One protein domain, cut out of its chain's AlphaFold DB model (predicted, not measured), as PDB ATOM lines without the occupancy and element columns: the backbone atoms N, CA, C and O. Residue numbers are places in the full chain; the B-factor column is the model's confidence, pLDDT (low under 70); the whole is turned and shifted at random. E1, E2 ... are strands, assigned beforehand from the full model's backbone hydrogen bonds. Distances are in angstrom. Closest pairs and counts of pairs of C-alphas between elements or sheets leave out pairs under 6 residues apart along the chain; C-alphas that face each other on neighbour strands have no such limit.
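This is residues 26 to 167 of the 233 residues of an uncharacterized protein of Pyrinomonadaceae bacterium (UniProt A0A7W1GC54). One strongly twisted sheet is rolled into a small, flattened barrel, nearly closed where E3 and E4 come side by side without pairing: E4, E1 and E10 make one wall, E3, E2 and E5 the other, E8 joins the two walls between E5 and E10, and E9 pairs with E5 on the same side of it as E8. The hairpin of E6 and E7 is an arm that sticks out past one end of the barrel. The printed part has 142 residues with ten named strands, E1 to E10 along the chain, and no named helix; the class is all strand, though under half of the residues, 66, are in named elements. The eight-stranded sheet is branched and mixed, E1 and E10 being its parallel pair. The whole is compact, with a radius of gyration of the C-alphas of 15.2 A, and elongated, spanning 49 by 31 by 28 A.

E1, residues 26 to 31, has E4, residues 81 to 84, antiparallel on one side, with N 27 and O 83 2.8 A apart, and E10, residues 156 to 165, parallel on the other, with N 28 and O 158 2.9 A apart. E2, residues 40 to 49, and E3, residues 67 to 75, form a hairpin, with N 44 and O 70 2.9 A apart. The closest C-alphas of E3 and E4 are those of Ala 72 and Val 81, 6.7 A apart. E5, residues 101 to 111, has E2 on one side, with N 45 and O 108 2.8 A apart. On its other side are E8, residues 141 to 143, with N 109 and O 141 2.8 A apart, and E9, residues 146 to 150, with N 103 and O 148 2.8 A apart. E8 is also antiparallel to E10, with N 142 and O 164 2.9 A apart. E5 runs on into E6, residues 113 to 116, at 38 degrees; E6 and E7, residues 122 to 125, form a hairpin, with N 115 and O 123 2.8 A apart.

E1 begins at C-alpha 26 (121.738, 28.799, 3.942) and is 16.7 A long. E2 measures 25.8 A, E3 20.3 A and E5 30.7 A, ending at C-alpha 111 (141.009, 21.218, -2.588). E4 and E7 are each 9.8 A long, E6 10.0 A, E8 7.2 A and E9 11.8 A. E10, 27.1 A long, ends at C-alpha 165 (135.826, 15.725, -10.153).

The two C-alphas farthest apart, those of Ser 118 and Phe 154, are 51.4 A apart. Long links join E2 to E3, E4 to E5 and E7 to E8. The printed part has no cut; its mean pLDDT is 94.9, and no printed residue is under 70.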
ATOM      1  N   ARG A  26     120.541  29.646   3.941       92.62
ATOM      2  CA  ARG A  26     121.738  28.799   3.942       92.62
ATOM      3  C   ARG A  26     121.788  27.815   2.782       92.62
ATOM      4  O   ARG A  26     120.780  27.220   2.396       92.62
ATOM      5  N   PHE A  27     122.995  27.619   2.274       96.75
ATOM      6  CA  PHE A  27     123.361  26.465   1.468       96.75
ATOM      7  C   PHE A  27     124.151  25.486   2.327       96.75
ATOM      8  O   PHE A  27     125.034  25.892   3.080       96.75
ATOM      9  N   GLU A  28     123.845  24.204   2.192       98.12
ATOM     10  CA  GLU A  28     124.616  23.112   2.777       98.12
ATOM     11  C   GLU A  28     125.316  22.378   1.635       98.12
ATOM     12  O   GLU A  28     124.664  21.790   0.772       98.12
ATOM     13  N   VAL A  29     126.644  22.468   1.581       98.62
ATOM     14  CA  VAL A  29     127.451  21.849   0.523       98.62
ATOM     15  C   VAL A  29     128.175  20.642   1.096       98.62
ATOM     16  O   VAL A  29     128.901  20.762   2.077       98.62
ATOM     17  N   SER A  30     127.991  19.482   0.478       98.44
ATOM     18  CA  SER A  30     128.616  18.219   0.894       98.44
ATOM     19  C   SER A  30     129.149  17.452  -0.315       98.44
ATOM     20  O   SER A  30     128.843  17.791  -1.458       98.44
ATOM     21  N   PHE A  31     129.936  16.409  -0.074       98.31
ATOM     22  CA  PHE A  31     130.360  15.442  -1.088       98.31
ATOM     23  C   PHE A  31     130.152  14.024  -0.558       98.31
ATOM     24  O   PHE A  31     130.091  13.821   0.653       98.31
ATOM     25  N   ASP A  32     130.020  13.046  -1.449       95.75
ATOM     26  CA  ASP A  32     129.875  11.639  -1.068       95.75
ATOM     27  C   ASP A  32     131.216  10.895  -1.162       95.75
ATOM     28  O   ASP A  32     132.083  11.250  -1.966       95.75
ATOM     29  N   LYS A  33     131.364   9.815  -0.387       95.88
ATOM     30  CA  LYS A  33     132.563   8.958  -0.386       95.88
ATOM     31  C   LYS A  33     132.879   8.350  -1.757       95.88
ATOM     32  O   LYS A  33     134.018   7.988  -2.024       95.88
ATOM     33  N   THR A  34     131.867   8.212  -2.616       95.62
ATOM     34  CA  THR A  34     132.010   7.734  -4.000       95.62
ATOM     35  C   THR A  34     132.754   8.721  -4.899       95.62
ATOM     36  O   THR A  34     133.351   8.299  -5.884       95.62
ATOM     37  N   ILE A  35     132.750  10.012  -4.553       95.75
ATOM     38  CA  ILE A  35     133.456  11.076  -5.279       95.75
ATOM     39  C   ILE A  35     134.871  11.247  -4.743       95.75
ATOM     40  O   ILE A  35     135.821  11.363  -5.513       95.75
ATOM     41  N   HIS A  36     135.009  11.249  -3.418       94.75
ATOM     42  CA  HIS A  36     136.293  11.309  -2.739       94.75
ATOM     43  C   HIS A  36     136.188  10.544  -1.411       94.75
ATOM     44  O   HIS A  36     135.357  10.909  -0.579       94.75
ATOM     45  N   PRO A  37     136.971   9.473  -1.197       94.75
ATOM     46  CA  PRO A  37     136.788   8.599  -0.037       94.75
ATOM     47  C   PRO A  37     137.318   9.204   1.268       94.75
ATOM     48  O   PRO A  37     136.832   8.854   2.341       94.75
ATOM     49  N   GLU A  38     138.286  10.115   1.176       96.44
ATOM     50  CA  GLU A  38     138.964  10.714   2.326       96.44
ATOM     51  C   GLU A  38     138.387  12.095   2.685       96.44
ATOM     52  O   GLU A  38     137.786  12.755   1.826       96.44
ATOM     53  N   PRO A  39     138.605  12.575   3.920       97.56
ATOM     54  CA  PRO A  39     138.287  13.947   4.295       97.56
ATOM     55  C   PRO A  39     139.021  14.973   3.429       97.56
ATOM     56  O   PRO A  39     140.175  14.773   3.045       97.56
ATOM     57  N   ILE A  40     138.367  16.103   3.163       98.12
ATOM     58  CA  ILE A  40     138.925  17.181   2.340       98.12
ATOM     59  C   ILE A  40     139.134  18.434   3.186       98.12
ATOM     60  O   ILE A  40     138.218  18.905   3.859       98.12
ATOM     61  N   THR A  41     140.327  19.016   3.084       98.56
ATOM     62  CA  THR A  41     140.589  20.395   3.505       98.56
ATOM     63  C   THR A  41     140.670  21.279   2.266       98.56
ATOM     64  O   THR A  41     141.282  20.901   1.270       98.56
ATOM     65  N   GLY A  42     140.050  22.453   2.300       98.25
ATOM     66  CA  GLY A  42     139.969  23.330   1.141       98.25
ATOM     67  C   GLY A  42     139.092  24.549   1.376       98.25
ATOM     68  O   GLY A  42     138.812  24.932   2.511       98.25
ATOM     69  N   ARG A  43     138.620  25.138   0.280       98.19
ATOM     70  CA  ARG A  43     137.629  26.216   0.298       98.19
ATOM     71  C   ARG A  43     136.455  25.860  -0.595       98.19
ATOM     72  O   ARG A  43     136.635  25.611  -1.788       98.19
ATOM     73  N   VAL A  44     135.254  25.880  -0.027       98.38
ATOM     74  CA  VAL A  44     134.016  25.745  -0.793       98.38
ATOM     75  C   VAL A  44     133.596  27.112  -1.289       98.38
ATOM     76  O   VAL A  44     133.535  28.076  -0.530       98.38
ATOM     77  N   ILE A  45     133.315  27.180  -2.583       98.19
ATOM     78  CA  ILE A  45     132.946  28.390  -3.300       98.19
ATOM     79  C   ILE A  45     131.587  28.133  -3.932       98.19
ATOM     80  O   ILE A  45     131.433  27.239  -4.762       98.19
ATOM     81  N   LEU A  46     130.596  28.912  -3.524       98.06
ATOM     82  CA  LEU A  46     129.278  28.949  -4.131       98.06
ATOM     83  C   LEU A  46     129.260  30.020  -5.213       98.06
ATOM     84  O   LEU A  46     129.679  31.143  -4.958       98.06
ATOM     85  N   ILE A  47     128.722  29.691  -6.380       98.25
ATOM     86  CA  ILE A  47     128.552  30.596  -7.508       98.25
ATOM     87  C   ILE A  47     127.060  30.740  -7.800       98.25
ATOM     88  O   ILE A  47     126.343  29.742  -7.899       98.25
ATOM     89  N   VAL A  48     126.596  31.982  -7.941       97.19
ATOM     90  CA  VAL A  48     125.191  32.322  -8.195       97.19
ATOM     91  C   VAL A  48     125.101  33.127  -9.491       97.19
ATOM     92  O   VAL A  48     125.519  34.279  -9.543       97.19
ATOM     93  N   ALA A  49     124.551  32.531 -10.546       97.62
ATOM     94  CA  ALA A  49     124.510  33.097 -11.893       97.62
ATOM     95  C   ALA A  49     123.080  33.342 -12.393       97.62
ATOM     96  O   ALA A  49     122.111  32.750 -11.912       97.62
ATOM     97  N   ARG A  50     122.938  34.216 -13.397       96.50
ATOM     98  CA  ARG A  50     121.656  34.492 -14.076       96.50
ATOM     99  C   ARG A  50     121.374  33.546 -15.243       96.50
ATOM    100  O   ARG A  50     120.213  33.357 -15.593       96.50
ATOM    101  N   THR A  51     122.408  32.948 -15.821       97.19
ATOM    102  CA  THR A  51     122.308  31.999 -16.933       97.19
ATOM    103  C   THR A  51     122.934  30.665 -16.552       97.19
ATOM    104  O   THR A  51     123.815  30.601 -15.694       97.19
ATOM    105  N   GLU A  52     122.472  29.599 -17.196       97.56
ATOM    106  CA  GLU A  52     123.015  28.252 -17.014       97.56
ATOM    107  C   GLU A  52     124.310  28.033 -17.799       97.56
ATOM    108  O   GLU A  52     125.195  27.327 -17.327       97.56
ATOM    109  N   LEU A  53     124.408  28.632 -18.995       97.12
ATOM    110  CA  LEU A  53     125.484  28.389 -19.952       97.12
ATOM    111  C   LEU A  53     126.345  29.647 -20.202       97.12
ATOM    112  O   LEU A  53     125.776  30.733 -20.366       97.12
ATOM    113  N   PRO A  54     127.690  29.505 -20.272       96.31
ATOM    114  CA  PRO A  54     128.445  28.322 -19.819       96.31
ATOM    115  C   PRO A  54     128.201  28.073 -18.321       96.31
ATOM    116  O   PRO A  54     127.695  28.970 -17.659       96.31
ATOM    117  N   GLU A  55     128.517  26.891 -17.780       97.75
ATOM    118  CA  GLU A  55     128.241  26.583 -16.359       97.75
ATOM    119  C   GLU A  55     128.666  27.733 -15.419       97.75
ATOM    120  O   GLU A  55     129.711  28.342 -15.669       97.75
ATOM    121  N   PRO A  56     127.938  28.028 -14.323       98.25
ATOM    122  CA  PRO A  56     128.233  29.161 -13.443       98.25
ATOM    123  C   PRO A  56     129.703  29.281 -13.015       98.25
ATOM    124  O   PRO A  56     130.259  30.377 -13.061       98.25
ATOM    125  N   ARG A  57     130.387  28.173 -12.683       97.56
ATOM    126  CA  ARG A  57     131.825  28.170 -12.335       97.56
ATOM    127  C   ARG A  57     132.740  28.702 -13.448       97.56
ATOM    128  O   ARG A  57     133.890  29.034 -13.182       97.56
ATOM    129  N   LEU A  58     132.268  28.768 -14.690       97.19
ATOM    130  CA  LEU A  58     132.988  29.275 -15.863       97.19
ATOM    131  C   LEU A  58     132.604  30.720 -16.224       97.19
ATOM    132  O   LEU A  58     133.189  31.283 -17.143       97.19
ATOM    133  N   GLN A  59     131.666  31.339 -15.502       96.31
ATOM    134  CA  GLN A  59     131.227  32.728 -15.712       96.31
ATOM    135  C   GLN A  59     131.966  33.740 -14.811       96.31
ATOM    136  O   GLN A  59     131.536  34.884 -14.653       96.31
ATOM    137  N   LEU A  60     133.057  33.316 -14.169       93.94
ATOM    138  CA  LEU A  60     133.801  34.133 -13.214       93.94
ATOM    139  C   LEU A  60     134.517  35.293 -13.913       93.94
ATOM    140  O   LEU A  60     135.257  35.101 -14.875       93.94
ATOM    141  N   ALA A  61     134.345  36.489 -13.367       91.06
ATOM    142  CA  ALA A  61     135.064  37.698 -13.744       91.06
ATOM    143  C   ALA A  61     135.166  38.601 -12.504       91.06
ATOM    144  O   ALA A  61     134.337  38.440 -11.605       91.06
ATOM    145  N   PRO A  62     136.115  39.557 -12.443       85.81
ATOM    146  CA  PRO A  62     136.282  40.427 -11.281       85.81
ATOM    147  C   PRO A  62     134.958  41.020 -10.789       85.81
ATOM    148  O   PRO A  62     134.585  40.767  -9.657       85.81
ATOM    149  N   ASN A  63     134.170  41.651 -11.664       84.75
ATOM    150  CA  ASN A  63     132.841  42.191 -11.336       84.75
ATOM    151  C   ASN A  63     131.701  41.350 -11.949       84.75
ATOM    152  O   ASN A  63     130.708  41.897 -12.423       84.75
ATOM    153  N   GLY A  64     131.899  40.031 -12.033       88.31
ATOM    154  CA  GLY A  64     130.991  39.090 -12.692       88.31
ATOM    155  C   GLY A  64     129.920  38.513 -11.767       88.31
ATOM    156  O   GLY A  64     129.299  39.217 -10.971       88.31
ATOM    157  N   VAL A  65     129.689  37.205 -11.898       94.44
ATOM    158  CA  VAL A  65     128.715  36.476 -11.075       94.44
ATOM    159  C   VAL A  65     129.085  36.522  -9.585       94.44
ATOM    160  O   VAL A  65     130.259  36.343  -9.250       94.44
ATOM    161  N   PRO A  66     128.109  36.724  -8.678       95.88
ATOM    162  CA  PRO A  66     128.350  36.617  -7.248       95.88
ATOM    163  C   PRO A  66     128.912  35.258  -6.830       95.88
ATOM    164  O   PRO A  66     128.357  34.206  -7.172       95.88
ATOM    165  N   ILE A  67     129.980  35.300  -6.038       96.75
ATOM    166  CA  ILE A  67     130.575  34.147  -5.370       96.75
ATOM    167  C   ILE A  67     130.614  34.343  -3.857       96.75
ATOM    168  O   ILE A  67     130.784  35.462  -3.381       96.75
ATOM    169  N   PHE A  68     130.498  33.249  -3.108       96.69
ATOM    170  CA  PHE A  68     130.593  33.220  -1.644       96.69
ATOM    171  C   PHE A  68     131.498  32.068  -1.229       96.69
ATOM    172  O   PHE A  68     131.363  30.970  -1.770       96.69
ATOM    173  N   GLY A  69     132.420  32.310  -0.301       96.12
ATOM    174  CA  GLY A  69     133.474  31.352   0.026       96.12
ATOM    175  C   GLY A  69     133.591  31.073   1.517       96.12
ATOM    176  O   GLY A  69     133.648  32.006   2.312       96.12
ATOM    177  N   VAL A  70     133.698  29.797   1.881       97.62
ATOM    178  CA  VAL A  70     133.966  29.356   3.257       97.62
ATOM    179  C   VAL A  70     135.061  28.295   3.261       97.62
ATOM    180  O   VAL A  70     135.122  27.444   2.370       97.62
ATOM    181  N   ASP A  71     135.952  28.363   4.245       97.88
ATOM    182  CA  ASP A  71     136.972  27.337   4.438       97.88
ATOM    183  C   ASP A  71     136.340  26.070   5.016       97.88
ATOM    184  O   ASP A  71     135.467  26.119   5.882       97.88
ATOM    185  N   ALA A  72     136.779  24.927   4.508       97.50
ATOM    186  CA  ALA A  72     136.378  23.614   4.970       97.50
ATOM    187  C   ALA A  72     137.629  22.899   5.475       97.50
ATOM    188  O   ALA A  72     138.548  22.637   4.702       97.50
ATOM    189  N   GLU A  73     137.680  22.598   6.768       97.50
ATOM    190  CA  GLU A  73     138.800  21.890   7.383       97.50
ATOM    191  C   GLU A  73     138.380  20.463   7.725       97.50
ATOM    192  O   GLU A  73     137.404  20.260   8.447       97.50
ATOM    193  N   ASN A  74     139.117  19.474   7.203       97.56
ATOM    194  CA  ASN A  74     138.880  18.052   7.459       97.56
ATOM    195  C   ASN A  74     137.409  17.623   7.248       97.56
ATOM    196  O   ASN A  74     136.855  16.841   8.030       97.56
ATOM    197  N   LEU A  75     136.770  18.157   6.201       98.25
ATOM    198  CA  LEU A  75     135.366  17.917   5.883       98.25
ATOM    199  C   LEU A  75     135.170  16.446   5.518       98.25
ATOM    200  O   LEU A  75     135.741  15.970   4.537       98.25
ATOM    201  N   GLN A  76     134.365  15.737   6.306       98.31
ATOM    202  CA  GLN A  76     134.098  14.317   6.096       98.31
ATOM    203  C   GLN A  76     133.128  14.099   4.921       98.31
ATOM    204  O   GLN A  76     132.234  14.925   4.706       98.31
ATOM    205  N   PRO A  77     133.208  12.965   4.201       97.88
ATOM    206  CA  PRO A  77     132.161  12.583   3.261       97.88
ATOM    207  C   PRO A  77     130.780  12.545   3.941       97.88
ATOM    208  O   PRO A  77     130.618  11.983   5.024       97.88
ATOM    209  N   GLY A  78     129.777  13.154   3.315       96.56
ATOM    210  CA  GLY A  78     128.417  13.307   3.842       96.56
ATOM    211  C   GLY A  78     128.238  14.451   4.846       96.56
ATOM    212  O   GLY A  78     127.102  14.840   5.116       96.56
ATOM    213  N   GLN A  79     129.323  15.037   5.364       97.88
ATOM    214  CA  GLN A  79     129.259  16.242   6.185       97.88
ATOM    215  C   GLN A  79     129.048  17.466   5.291       97.88
ATOM    216  O   GLN A  79     129.677  17.611   4.241       97.88
ATOM    217  N   ALA A  80     128.160  18.363   5.718       97.38
ATOM    218  CA  ALA A  80     127.930  19.624   5.033       97.38
ATOM    219  C   ALA A  80     128.779  20.749   5.634       97.38
ATOM    220  O   ALA A  80     128.866  20.888   6.855       97.38
ATOM    221  N   VAL A  81     129.331  21.594   4.766       97.75
ATOM    222  CA  VAL A  81     129.754  22.947   5.127       97.75
ATOM    223  C   VAL A  81     128.612  23.920   4.838       97.75
ATOM    224  O   VAL A  81     127.884  23.770   3.852       97.75
ATOM    225  N   VAL A  82     128.435  24.903   5.716       97.19
ATOM    226  CA  VAL A  82     127.339  25.871   5.633       97.19
ATOM    227  C   VAL A  82     127.845  27.171   5.020       97.19
ATOM    228  O   VAL A  82     128.850  27.719   5.459       97.19
ATOM    229  N   ILE A  83     127.117  27.669   4.022       95.94
ATOM    230  CA  ILE A  83     127.269  29.019   3.470       95.94
ATOM    231  C   ILE A  83     125.982  29.781   3.776       95.94
ATOM    232  O   ILE A  83     124.925  29.477   3.217       95.94
ATOM    233  N   ASP A  84     126.066  30.768   4.661       92.12
ATOM    234  CA  ASP A  84     124.924  31.531   5.171       92.12
ATOM    235  C   ASP A  84     125.115  33.049   5.013       92.12
ATOM    236  O   ASP A  84     126.043  33.513   4.353       92.12
ATOM    237  N   GLN A  85     124.212  33.836   5.598       87.69
ATOM    238  CA  GLN A  85     124.208  35.306   5.535       87.69
ATOM    239  C   GLN A  85     125.511  35.965   6.028       87.69
ATOM    240  O   GLN A  85     125.784  37.109   5.659       87.69
ATOM    241  N   THR A  86     126.289  35.269   6.864       89.00
ATOM    242  CA  THR A  86     127.554  35.760   7.433       89.00
ATOM    243  C   THR A  86     128.757  35.475   6.539       89.00
ATOM    244  O   THR A  86     129.832  36.033   6.746       89.00
ATOM    245  N   THR A  87     128.581  34.620   5.529       93.19
ATOM    246  CA  THR A  87     129.646  34.275   4.590       93.19
ATOM    247  C   THR A  87     129.910  35.437   3.641       93.19
ATOM    248  O   THR A  87     129.023  35.856   2.896       93.19
ATOM    249  N   PHE A  88     131.153  35.914   3.651       92.31
ATOM    250  CA  PHE A  88     131.624  36.964   2.756       92.31
ATOM    251  C   PHE A  88     131.514  36.546   1.282       92.31
ATOM    252  O   PHE A  88     131.809  35.399   0.916       92.31
ATOM    253  N   GLY A  89     131.110  37.491   0.436       93.31
ATOM    254  CA  GLY A  89     131.016  37.308  -1.006       93.31
ATOM    255  C   GLY A  89     131.568  38.464  -1.827       93.31
ATOM    256  O   GLY A  89     131.989  39.489  -1.306       93.31
ATOM    257  N   HIS A  90     131.579  38.270  -3.143       93.69
ATOM    258  CA  HIS A  90     131.989  39.267  -4.130       93.69
ATOM    259  C   HIS A  90     131.217  39.067  -5.443       93.69
ATOM    260  O   HIS A  90     130.995  37.914  -5.809       93.69
ATOM    261  N   PRO A  91     130.821  40.118  -6.191       92.00
ATOM    262  CA  PRO A  91     130.917  41.544  -5.849       92.00
ATOM    263  C   PRO A  91     129.845  42.000  -4.850       92.00
ATOM    264  O   PRO A  91     129.733  43.184  -4.555       92.00
ATOM    265  N   VAL A  92     129.025  41.070  -4.362       89.81
ATOM    266  CA  VAL A  92     128.016  41.321  -3.337       89.81
ATOM    267  C   VAL A  92     128.537  40.763  -2.015       89.81
ATOM    268  O   VAL A  92     128.697  39.548  -1.897       89.81
ATOM    269  N   ASP A  93     128.768  41.637  -1.035       86.69
ATOM    270  CA  ASP A  93     129.428  41.287   0.234       86.69
ATOM    271  C   ASP A  93     128.652  40.249   1.048       86.69
ATOM    272  O   ASP A  93     129.241  39.429   1.754       86.69
ATOM    273  N   SER A  94     127.320  40.285   0.960       84.06
ATOM    274  CA  SER A  94     126.437  39.381   1.692       84.06
ATOM    275  C   SER A  94     125.270  38.910   0.841       84.06
ATOM    276  O   SER A  94     124.661  39.649   0.071       84.06
ATOM    277  N   ARG A  95     124.874  37.660   1.062       81.19
ATOM    278  CA  ARG A  95     123.747  37.016   0.380       81.19
ATOM    279  C   ARG A  95     122.409  37.696   0.659       81.19
ATOM    280  O   ARG A  95     121.516  37.605  -0.178       81.19
ATOM    281  N   ALA A  96     122.281  38.406   1.779       79.94
ATOM    282  CA  ALA A  96     121.098  39.201   2.100       79.94
ATOM    283  C   ALA A  96     120.869  40.341   1.092       79.94
ATOM    284  O   ALA A  96     119.745  40.811   0.943       79.94
ATOM    285  N   GLN A  97     121.923  40.765   0.391       83.94
ATOM    286  CA  GLN A  97     121.875  41.816  -0.621       83.94
ATOM    287  C   GLN A  97     121.604  41.267  -2.031       83.94
ATOM    288  O   GLN A  97     121.449  42.049  -2.968       83.94
ATOM    289  N   LEU A  98     121.537  39.939  -2.213       88.19
ATOM    290  CA  LEU A  98     121.132  39.359  -3.491       88.19
ATOM    291  C   LEU A  98     119.652  39.679  -3.744       88.19
ATOM    292  O   LEU A  98     118.805  39.281  -2.940       88.19
ATOM    293  N   PRO A  99     119.305  40.339  -4.865       91.19
ATOM    294  CA  PRO A  99     117.912  40.602  -5.194       91.19
ATOM    295  C   PRO A  99     117.121  39.302  -5.314       91.19
ATOM    296  O   PRO A  99     117.632  38.314  -5.853       91.19
ATOM    297  N   ALA A 100     115.861  39.318  -4.886       94.25
ATOM    298  CA  ALA A 100     114.978  38.181  -5.086       94.25
ATOM    299  C   ALA A 100     114.867  37.833  -6.583       94.25
ATOM    300  O   ALA A 100     114.771  38.717  -7.439       94.25
ATOM    301  N   GLY A 101     114.889  36.546  -6.921       95.81
ATOM    302  CA  GLY A 101     114.726  36.107  -8.302       95.81
ATOM    303  C   GLY A 101     115.219  34.697  -8.579       95.81
ATOM    304  O   GLY A 101     115.636  33.970  -7.681       95.81
ATOM    305  N   ASP A 102     115.165  34.330  -9.852       97.75
ATOM    306  CA  ASP A 102     115.653  33.045 -10.333       97.75
ATOM    307  C   ASP A 102     117.165  33.107 -10.585       97.75
ATOM    308  O   ASP A 102     117.667  34.053 -11.206       97.75
ATOM    309  N   TYR A 103     117.873  32.078 -10.123       97.69
ATOM    310  CA  TYR A 103     119.317  31.928 -10.274       97.69
ATOM    311  C   TYR A 103     119.698  30.483 -10.568       97.69
ATOM    312  O   TYR A 103     119.070  29.548 -10.073       97.69
ATOM    313  N   TYR A 104     120.779  30.317 -11.321       98.56
ATOM    314  CA  TYR A 104     121.496  29.061 -11.469       98.56
ATOM    315  C   TYR A 104     122.629  29.033 -10.455       98.56
ATOM    316  O   TYR A 104     123.440  29.955 -10.390       98.56
ATOM    317  N   VAL A 105     122.663  27.990  -9.638       98.38
ATOM    318  CA  VAL A 105     123.603  27.868  -8.529       98.38
ATOM    319  C   VAL A 105     124.482  26.649  -8.741       98.38
ATOM    320  O   VAL A 105     123.989  25.576  -9.095       98.38
ATOM    321  N   GLN A 106     125.776  26.823  -8.495       98.69
ATOM    322  CA  GLN A 106     126.780  25.767  -8.547       98.69
ATOM    323  C   GLN A 106     127.755  25.930  -7.380       98.69
ATOM    324  O   GLN A 106     128.042  27.052  -6.968       98.69
ATOM    325  N   ALA A 107     128.276  24.828  -6.851       98.62
ATOM    326  CA  ALA A 107     129.341  24.843  -5.855       98.62
ATOM    327  C   ALA A 107     130.614  24.194  -6.410       98.62
ATOM    328  O   ALA A 107     130.544  23.251  -7.197       98.62
ATOM    329  N   VAL A 108     131.768  24.693  -5.971       98.69
ATOM    330  CA  VAL A 108     133.095  24.142  -6.261       98.69
ATOM    331  C   VAL A 108     133.864  23.992  -4.950       98.69
ATOM    332  O   VAL A 108     133.899  24.924  -4.149       98.69
ATOM    333  N   MET A 109     134.502  22.846  -4.731       98.62
ATOM    334  CA  MET A 109     135.511  22.660  -3.689       98.62
ATOM    335  C   MET A 109     136.893  22.855  -4.299       98.62
ATOM    336  O   MET A 109     137.332  22.053  -5.125       98.62
ATOM    337  N   ASN A 110     137.579  23.903  -3.855       98.38
ATOM    338  CA  ASN A 110     138.990  24.104  -4.123       98.38
ATOM    339  C   ASN A 110     139.816  23.329  -3.090       98.38
ATOM    340  O   ASN A 110     139.954  23.778  -1.951       98.38
ATOM    341  N   VAL A 111     140.310  22.155  -3.472       97.94
ATOM    342  CA  VAL A 111     141.009  21.218  -2.588       97.94
ATOM    343  C   VAL A 111     142.407  21.741  -2.278       97.94
ATOM    344  O   VAL A 111     143.141  22.153  -3.185       97.94
ATOM    345  N   TYR A 112     142.772  21.725  -0.996       97.69
ATOM    346  CA  TYR A 112     144.078  22.140  -0.498       97.69
ATOM    347  C   TYR A 112     144.895  20.943  -0.028       97.69
ATOM    348  O   TYR A 112     144.404  20.036   0.639       97.69
ATOM    349  N   GLU A 113     146.188  21.001  -0.311       95.56
ATOM    350  CA  GLU A 113     147.183  20.104   0.253       95.56
ATOM    351  C   GLU A 113     147.977  20.834   1.343       95.56
ATOM    352  O   GLU A 113     148.149  22.058   1.313       95.56
ATOM    353  N   LYS A 114     148.471  20.070   2.318       95.81
ATOM    354  CA  LYS A 114     149.333  20.586   3.382       95.81
ATOM    355  C   LYS A 114     150.783  20.583   2.915       95.81
ATOM    356  O   LYS A 114     151.318  19.539   2.552       95.81
ATOM    357  N   PHE A 115     151.445  21.729   3.011       95.81
ATOM    358  CA  PHE A 115     152.852  21.893   2.664       95.81
ATOM    359  C   PHE A 115     153.661  22.255   3.899       95.81
ATOM    360  O   PHE A 115     153.326  23.203   4.610       95.81
ATOM    361  N   GLN A 116     154.753  21.524   4.116       96.12
ATOM    362  CA  GLN A 116     155.786  21.880   5.084       96.12
ATOM    363  C   GLN A 116     156.924  22.545   4.323       96.12
ATOM    364  O   GLN A 116     157.675  21.884   3.604       96.12
ATOM    365  N   ARG A 117     157.014  23.868   4.433       95.81
ATOM    366  CA  ARG A 117     158.025  24.634   3.715       95.81
ATOM    367  C   ARG A 117     159.358  24.625   4.455       95.81
ATOM    368  O   ARG A 117     159.402  24.587   5.683       95.81
ATOM    369  N   SER A 118     160.458  24.745   3.713       97.44
ATOM    370  CA  SER A 118     161.811  24.763   4.288       97.44
ATOM    371  C   SER A 118     162.094  25.969   5.189       97.44
ATOM    372  O   SER A 118     163.096  25.975   5.893       97.44
ATOM    373  N   ASP A 119     161.248  27.002   5.159       96.44
ATOM    374  CA  ASP A 119     161.314  28.159   6.058       96.44
ATOM    375  C   ASP A 119     160.596  27.925   7.402       96.44
ATOM    376  O   ASP A 119     160.376  28.870   8.156       96.44
ATOM    377  N   GLY A 120     160.206  26.679   7.690       96.31
ATOM    378  CA  GLY A 120     159.551  26.266   8.931       96.31
ATOM    379  C   GLY A 120     158.042  26.517   8.964       96.31
ATOM    380  O   GLY A 120     157.387  26.161   9.943       96.31
ATOM    381  N   ARG A 121     157.457  27.113   7.914       96.69
ATOM    382  CA  ARG A 121     156.016  27.387   7.854       96.69
ATOM    383  C   ARG A 121     155.247  26.190   7.314       96.69
ATOM    384  O   ARG A 121     155.640  25.558   6.337       96.69
ATOM    385  N   THR A 122     154.091  25.939   7.916       96.00
ATOM    386  CA  THR A 122     153.093  25.017   7.374       96.00
ATOM    387  C   THR A 122     151.966  25.821   6.747       96.00
ATOM    388  O   THR A 122     151.415  26.706   7.396       96.00
ATOM    389  N   VAL A 123     151.626  25.519   5.496       95.56
ATOM    390  CA  VAL A 123     150.545  26.192   4.763       95.56
ATOM    391  C   VAL A 123     149.633  25.171   4.098       95.56
ATOM    392  O   VAL A 123     150.089  24.112   3.671       95.56
ATOM    393  N   TRP A 124     148.351  25.505   3.996       96.69
ATOM    394  CA  TRP A 124     147.383  24.780   3.180       96.69
ATOM    395  C   TRP A 124     147.162  25.562   1.897       96.69
ATOM    396  O   TRP A 124     146.818  26.741   1.953       96.69
ATOM    397  N   LEU A 125     147.418  24.934   0.754       95.12
ATOM    398  CA  LEU A 125     147.327  25.591  -0.544       95.12
ATOM    399  C   LEU A 125     146.694  24.661  -1.562       95.12
ATOM    400  O   LEU A 125     146.941  23.456  -1.560       95.12
ATOM    401  N   HIS A 126     145.945  25.247  -2.487       95.06
ATOM    402  CA  HIS A 126     145.627  24.562  -3.725       95.06
ATOM    403  C   HIS A 126     146.896  24.389  -4.562       95.06
ATOM    404  O   HIS A 126     147.693  25.324  -4.679       95.06
ATOM    405  N   TRP A 127     147.072  23.210  -5.159       92.19
ATOM    406  CA  TRP A 127     148.252  22.894  -5.949       92.19
ATOM    407  C   TRP A 127     147.888  22.396  -7.342       92.19
ATOM    408  O   TRP A 127     147.639  21.214  -7.563       92.19
ATOM    409  N   ASP A 128     147.950  23.306  -8.310       89.56
ATOM    410  CA  ASP A 128     148.024  22.962  -9.725       89.56
ATOM    411  C   ASP A 128     149.353  23.469 -10.276       89.56
ATOM    412  O   ASP A 128     149.588  24.673 -10.358       89.56
ATOM    413  N   ALA A 129     150.229  22.548 -10.677       79.62
ATOM    414  CA  ALA A 129     151.534  22.891 -11.240       79.62
ATOM    415  C   ALA A 129     151.439  23.673 -12.564       79.62
ATOM    416  O   ALA A 129     152.401  24.333 -12.950       79.62
ATOM    417  N   ALA A 130     150.306  23.597 -13.265       80.88
ATOM    418  CA  ALA A 130     150.034  24.427 -14.428       80.88
ATOM    419  C   ALA A 130     149.526  25.823 -14.038       80.88
ATOM    420  O   ALA A 130     149.548  26.690 -14.891       80.88
ATOM    421  N   GLY A 131     149.103  26.059 -12.790       81.81
ATOM    422  CA  GLY A 131     148.647  27.359 -12.286       81.81
ATOM    423  C   GLY A 131     147.164  27.665 -12.510       81.81
ATOM    424  O   GLY A 131     146.769  28.824 -12.402       81.81
ATOM    425  N   ARG A 132     146.346  26.670 -12.894       88.56
ATOM    426  CA  ARG A 132     144.948  26.907 -13.293       88.56
ATOM    427  C   ARG A 132     144.135  27.485 -12.143       88.56
ATOM    428  O   ARG A 132     144.383  27.217 -10.970       88.56
ATOM    429  N   PHE A 133     143.114  28.250 -12.508       91.62
ATOM    430  CA  PHE A 133     142.133  28.725 -11.547       91.62
ATOM    431  C   PHE A 133     141.311  27.557 -10.992       91.62
ATOM    432  O   PHE A 133     141.057  26.561 -11.675       91.62
ATOM    433  N   PHE A 134     140.858  27.707  -9.746       94.94
ATOM    434  CA  PHE A 134     140.155  26.670  -8.983       94.94
ATOM    435  C   PHE A 134     138.957  26.052  -9.721       94.94
ATOM    436  O   PHE A 134     138.636  24.888  -9.511       94.94
ATOM    437  N   ASN A 135     138.302  26.825 -10.588       95.44
ATOM    438  CA  ASN A 135     137.117  26.428 -11.338       95.44
ATOM    439  C   ASN A 135     137.401  25.453 -12.493       95.44
ATOM    440  O   ASN A 135     136.459  24.900 -13.059       95.44
ATOM    441  N   SER A 136     138.673  25.257 -12.854       94.62
ATOM    442  CA  SER A 136     139.130  24.380 -13.945       94.62
ATOM    443  C   SER A 136     140.345  23.522 -13.571       94.62
ATOM    444  O   SER A 136     140.896  22.825 -14.424       94.62
ATOM    445  N   SER A 137     140.772  23.567 -12.310       95.75
ATOM    446  CA  SER A 137     141.926  22.816 -11.831       95.75
ATOM    447  C   SER A 137     141.576  21.343 -11.565       95.75
ATOM    448  O   SER A 137     140.619  21.085 -10.829       95.75
ATOM    449  N   PRO A 138     142.312  20.371 -12.139       95.56
ATOM    450  CA  PRO A 138     142.077  18.949 -11.912       95.56
ATOM    451  C   PRO A 138     142.074  18.549 -10.436       95.56
ATOM    452  O   PRO A 138     142.863  19.049  -9.640       95.56
ATOM    453  N   GLY A 139     141.207  17.601 -10.082       95.88
ATOM    454  CA  GLY A 139     141.058  17.096  -8.715       95.88
ATOM    455  C   GLY A 139     140.123  17.924  -7.829       95.88
ATOM    456  O   GLY A 139     139.581  17.386  -6.866       95.88
ATOM    457  N   ASN A 140     139.855  19.188  -8.172       98.00
ATOM    458  CA  ASN A 140     138.799  19.950  -7.508       98.00
ATOM    459  C   ASN A 140     137.424  19.349  -7.806       98.00
ATOM    460  O   ASN A 140     137.193  18.783  -8.878       98.00
ATOM    461  N   LEU A 141     136.502  19.499  -6.854       98.56
ATOM    462  CA  LEU A 141     135.154  18.949  -6.975       98.56
ATOM    463  C   LEU A 141     134.157  20.030  -7.365       98.56
ATOM    464  O   LEU A 141     134.320  21.185  -6.974       98.56
ATOM    465  N   TYR A 142     133.092  19.667  -8.068       98.75
ATOM    466  CA  TYR A 142     131.992  20.587  -8.352       98.75
ATOM    467  C   TYR A 142     130.634  19.886  -8.338       98.75
ATOM    468  O   TYR A 142     130.547  18.662  -8.444       98.75
ATOM    469  N   SER A 143     129.573  20.669  -8.143       98.75
ATOM    470  CA  SER A 143     128.189  20.197  -8.205       98.75
ATOM    471  C   SER A 143     127.598  20.335  -9.605       98.75
ATOM    472  O   SER A 143     128.033  21.177 -10.397       98.75
ATOM    473  N   ASP A 144     126.503  19.621  -9.849       98.50
ATOM    474  CA  ASP A 144     125.561  19.984 -10.910       98.50
ATOM    475  C   ASP A 144     125.094  21.439 -10.768       98.50
ATOM    476  O   ASP A 144     125.037  22.007  -9.665       98.50
ATOM    477  N   VAL A 145     124.709  22.027 -11.899       98.62
ATOM    478  CA  VAL A 145     124.022  23.317 -11.942       98.62
ATOM    479  C   VAL A 145     122.552  23.098 -11.614       98.62
ATOM    480  O   VAL A 145     121.899  22.235 -12.194       98.62
ATOM    481  N   ARG A 146     122.003  23.881 -10.682       98.38
ATOM    482  CA  ARG A 146     120.576  23.804 -10.339       98.38
ATOM    483  C   ARG A 146     119.944  25.182 -10.269       98.38
ATOM    484  O   ARG A 146     120.534  26.117  -9.729       98.38
ATOM    485  N   LYS A 147     118.720  25.291 -10.788       98.31
ATOM    486  CA  LYS A 147     117.935  26.525 -10.761       98.31
ATOM    487  C   LYS A 147     117.140  26.633  -9.458       98.31
ATOM    488  O   LYS A 147     116.430  25.702  -9.088       98.31
ATOM    489  N   PHE A 148     117.213  27.789  -8.807       96.81
ATOM    490  CA  PHE A 148     116.431  28.130  -7.619       96.81
ATOM    491  C   PHE A 148     115.813  29.508  -7.757       96.81
ATOM    492  O   PHE A 148     116.430  30.414  -8.315       96.81
ATOM    493  N   ARG A 149     114.633  29.689  -7.164       95.69
ATOM    494  CA  ARG A 149     114.154  31.021  -6.816       95.69
ATOM    495  C   ARG A 149     114.681  31.374  -5.432       95.69
ATOM    496  O   ARG A 149     114.295  30.750  -4.448       95.69
ATOM    497  N   LEU A 150     115.594  32.335  -5.373       94.25
ATOM    498  CA  LEU A 150     116.187  32.820  -4.134       94.25
ATOM    499  C   LEU A 150     115.460  34.093  -3.721       94.25
ATOM    500  O   LEU A 150     115.387  35.036  -4.502       94.25
ATOM    501  N   ASP A 151     114.942  34.117  -2.500       92.12
ATOM    502  CA  ASP A 151     114.340  35.302  -1.901       92.12
ATOM    503  C   ASP A 151     114.756  35.374  -0.423       92.12
ATOM    504  O   ASP A 151     114.290  34.565   0.387       92.12
ATOM    505  N   PRO A 152     115.678  36.287  -0.056       85.88
ATOM    506  CA  PRO A 152     116.144  36.406   1.319       85.88
ATOM    507  C   PRO A 152     115.039  36.729   2.332       85.88
ATOM    508  O   PRO A 152     115.219  36.419   3.507       85.88
ATOM    509  N   ALA A 153     113.907  37.308   1.905       87.38
ATOM    510  CA  ALA A 153     112.807  37.662   2.801       87.38
ATOM    511  C   ALA A 153     112.046  36.433   3.326       87.38
ATOM    512  O   ALA A 153     111.546  36.451   4.449       87.38
ATOM    513  N   PHE A 154     111.987  35.352   2.541       86.38
ATOM    514  CA  PHE A 154     111.309  34.109   2.933       86.38
ATOM    515  C   PHE A 154     112.253  33.074   3.558       86.38
ATOM    516  O   PHE A 154     111.791  32.121   4.187       86.38
ATOM    517  N   GLY A 155     113.569  33.274   3.438       86.50
ATOM    518  CA  GLY A 155     114.577  32.303   3.857       86.50
ATOM    519  C   GLY A 155     114.576  31.043   2.987       86.50
ATOM    520  O   GLY A 155     113.647  30.776   2.226       86.50
ATOM    521  N   TYR A 156     115.652  30.262   3.062       89.44
ATOM    522  CA  TYR A 156     115.749  28.996   2.336       89.44
ATOM    523  C   TYR A 156     116.889  28.131   2.866       89.44
ATOM    524  O   TYR A 156     117.944  28.625   3.265       89.44
ATOM    525  N   LYS A 157     116.687  26.815   2.786       94.44
ATOM    526  CA  LYS A 157     117.718  25.801   2.994       94.44
ATOM    527  C   LYS A 157     117.900  25.026   1.693       94.44
ATOM    528  O   LYS A 157     116.948  24.407   1.226       94.44
ATOM    529  N   ILE A 158     119.095  25.066   1.111       96.50
ATOM    530  CA  ILE A 158     119.380  24.386  -0.158       96.50
ATOM    531  C   ILE A 158     120.604  23.481  -0.020       96.50
ATOM    532  O   ILE A 158     121.708  23.959   0.228       96.50
ATOM    533  N   ASP A 159     120.419  22.188  -0.277       98.06
ATOM    534  CA  ASP A 159     121.488  21.191  -0.171       98.06
ATOM    535  C   ASP A 159     122.135  20.954  -1.540       98.06
ATOM    536  O   ASP A 159     121.466  20.476  -2.460       98.06
ATOM    537  N   LEU A 160     123.416  21.281  -1.700       98.44
ATOM    538  CA  LEU A 160     124.210  21.034  -2.906       98.44
ATOM    539  C   LEU A 160     125.181  19.875  -2.668       98.44
ATOM    540  O   LEU A 160     125.817  19.778  -1.618       98.44
ATOM    541  N   ARG A 161     125.316  19.003  -3.667       98.31
ATOM    542  CA  ARG A 161     126.247  17.873  -3.631       98.31
ATOM    543  C   ARG A 161     127.333  18.075  -4.671       98.31
ATOM    544  O   ARG A 161     127.019  18.250  -5.841       98.31
ATOM    545  N   LEU A 162     128.586  18.045  -4.239       98.69
ATOM    546  CA  LEU A 162     129.750  17.984  -5.112       98.69
ATOM    547  C   LEU A 162     129.847  16.551  -5.633       98.69
ATOM    548  O   LEU A 162     130.169  15.632  -4.880       98.69
ATOM    549  N   ASN A 163     129.481  16.362  -6.894       98.00
ATOM    550  CA  ASN A 163     129.287  15.057  -7.522       98.00
ATOM    551  C   ASN A 163     130.148  14.833  -8.767       98.00
ATOM    552  O   ASN A 163     130.025  13.798  -9.415       98.00
ATOM    553  N   HIS A 164     131.050  15.765  -9.061       98.25
ATOM    554  CA  HIS A 164     132.007  15.656 -10.151       98.25
ATOM    555  C   HIS A 164     133.408  16.008  -9.674       98.25
ATOM    556  O   HIS A 164     133.578  16.858  -8.800       98.25
ATOM    557  N   VAL A 165     134.406  15.389 -10.301       98.00
ATOM    558  CA  VAL A 165     135.826  15.725 -10.153       98.00
ATOM    559  C   VAL A 165     136.283  16.352 -11.464       98.00
ATOM    560  O   VAL A 165     136.030  15.797 -12.533       98.00
ATOM    561  N   ILE A 166     136.974  17.491 -11.410       97.44
ATOM    562  CA  ILE A 166     137.584  18.067 -12.611       97.44
ATOM    563  C   ILE A 166     138.673  17.099 -13.106       97.44
ATOM    564  O   ILE A 166     139.586  16.769 -12.340       97.44
ATOM    565  N   PRO A 167     138.600  16.619 -14.362       95.38
ATOM    566  CA  PRO A 167     139.491  15.575 -14.842       95.38
ATOM    567  C   PRO A 167     140.917  16.098 -15.069       95.38
ATOM    568  O   PRO A 167     141.115  17.293 -15.314       95.38
TER     569      PRO A 167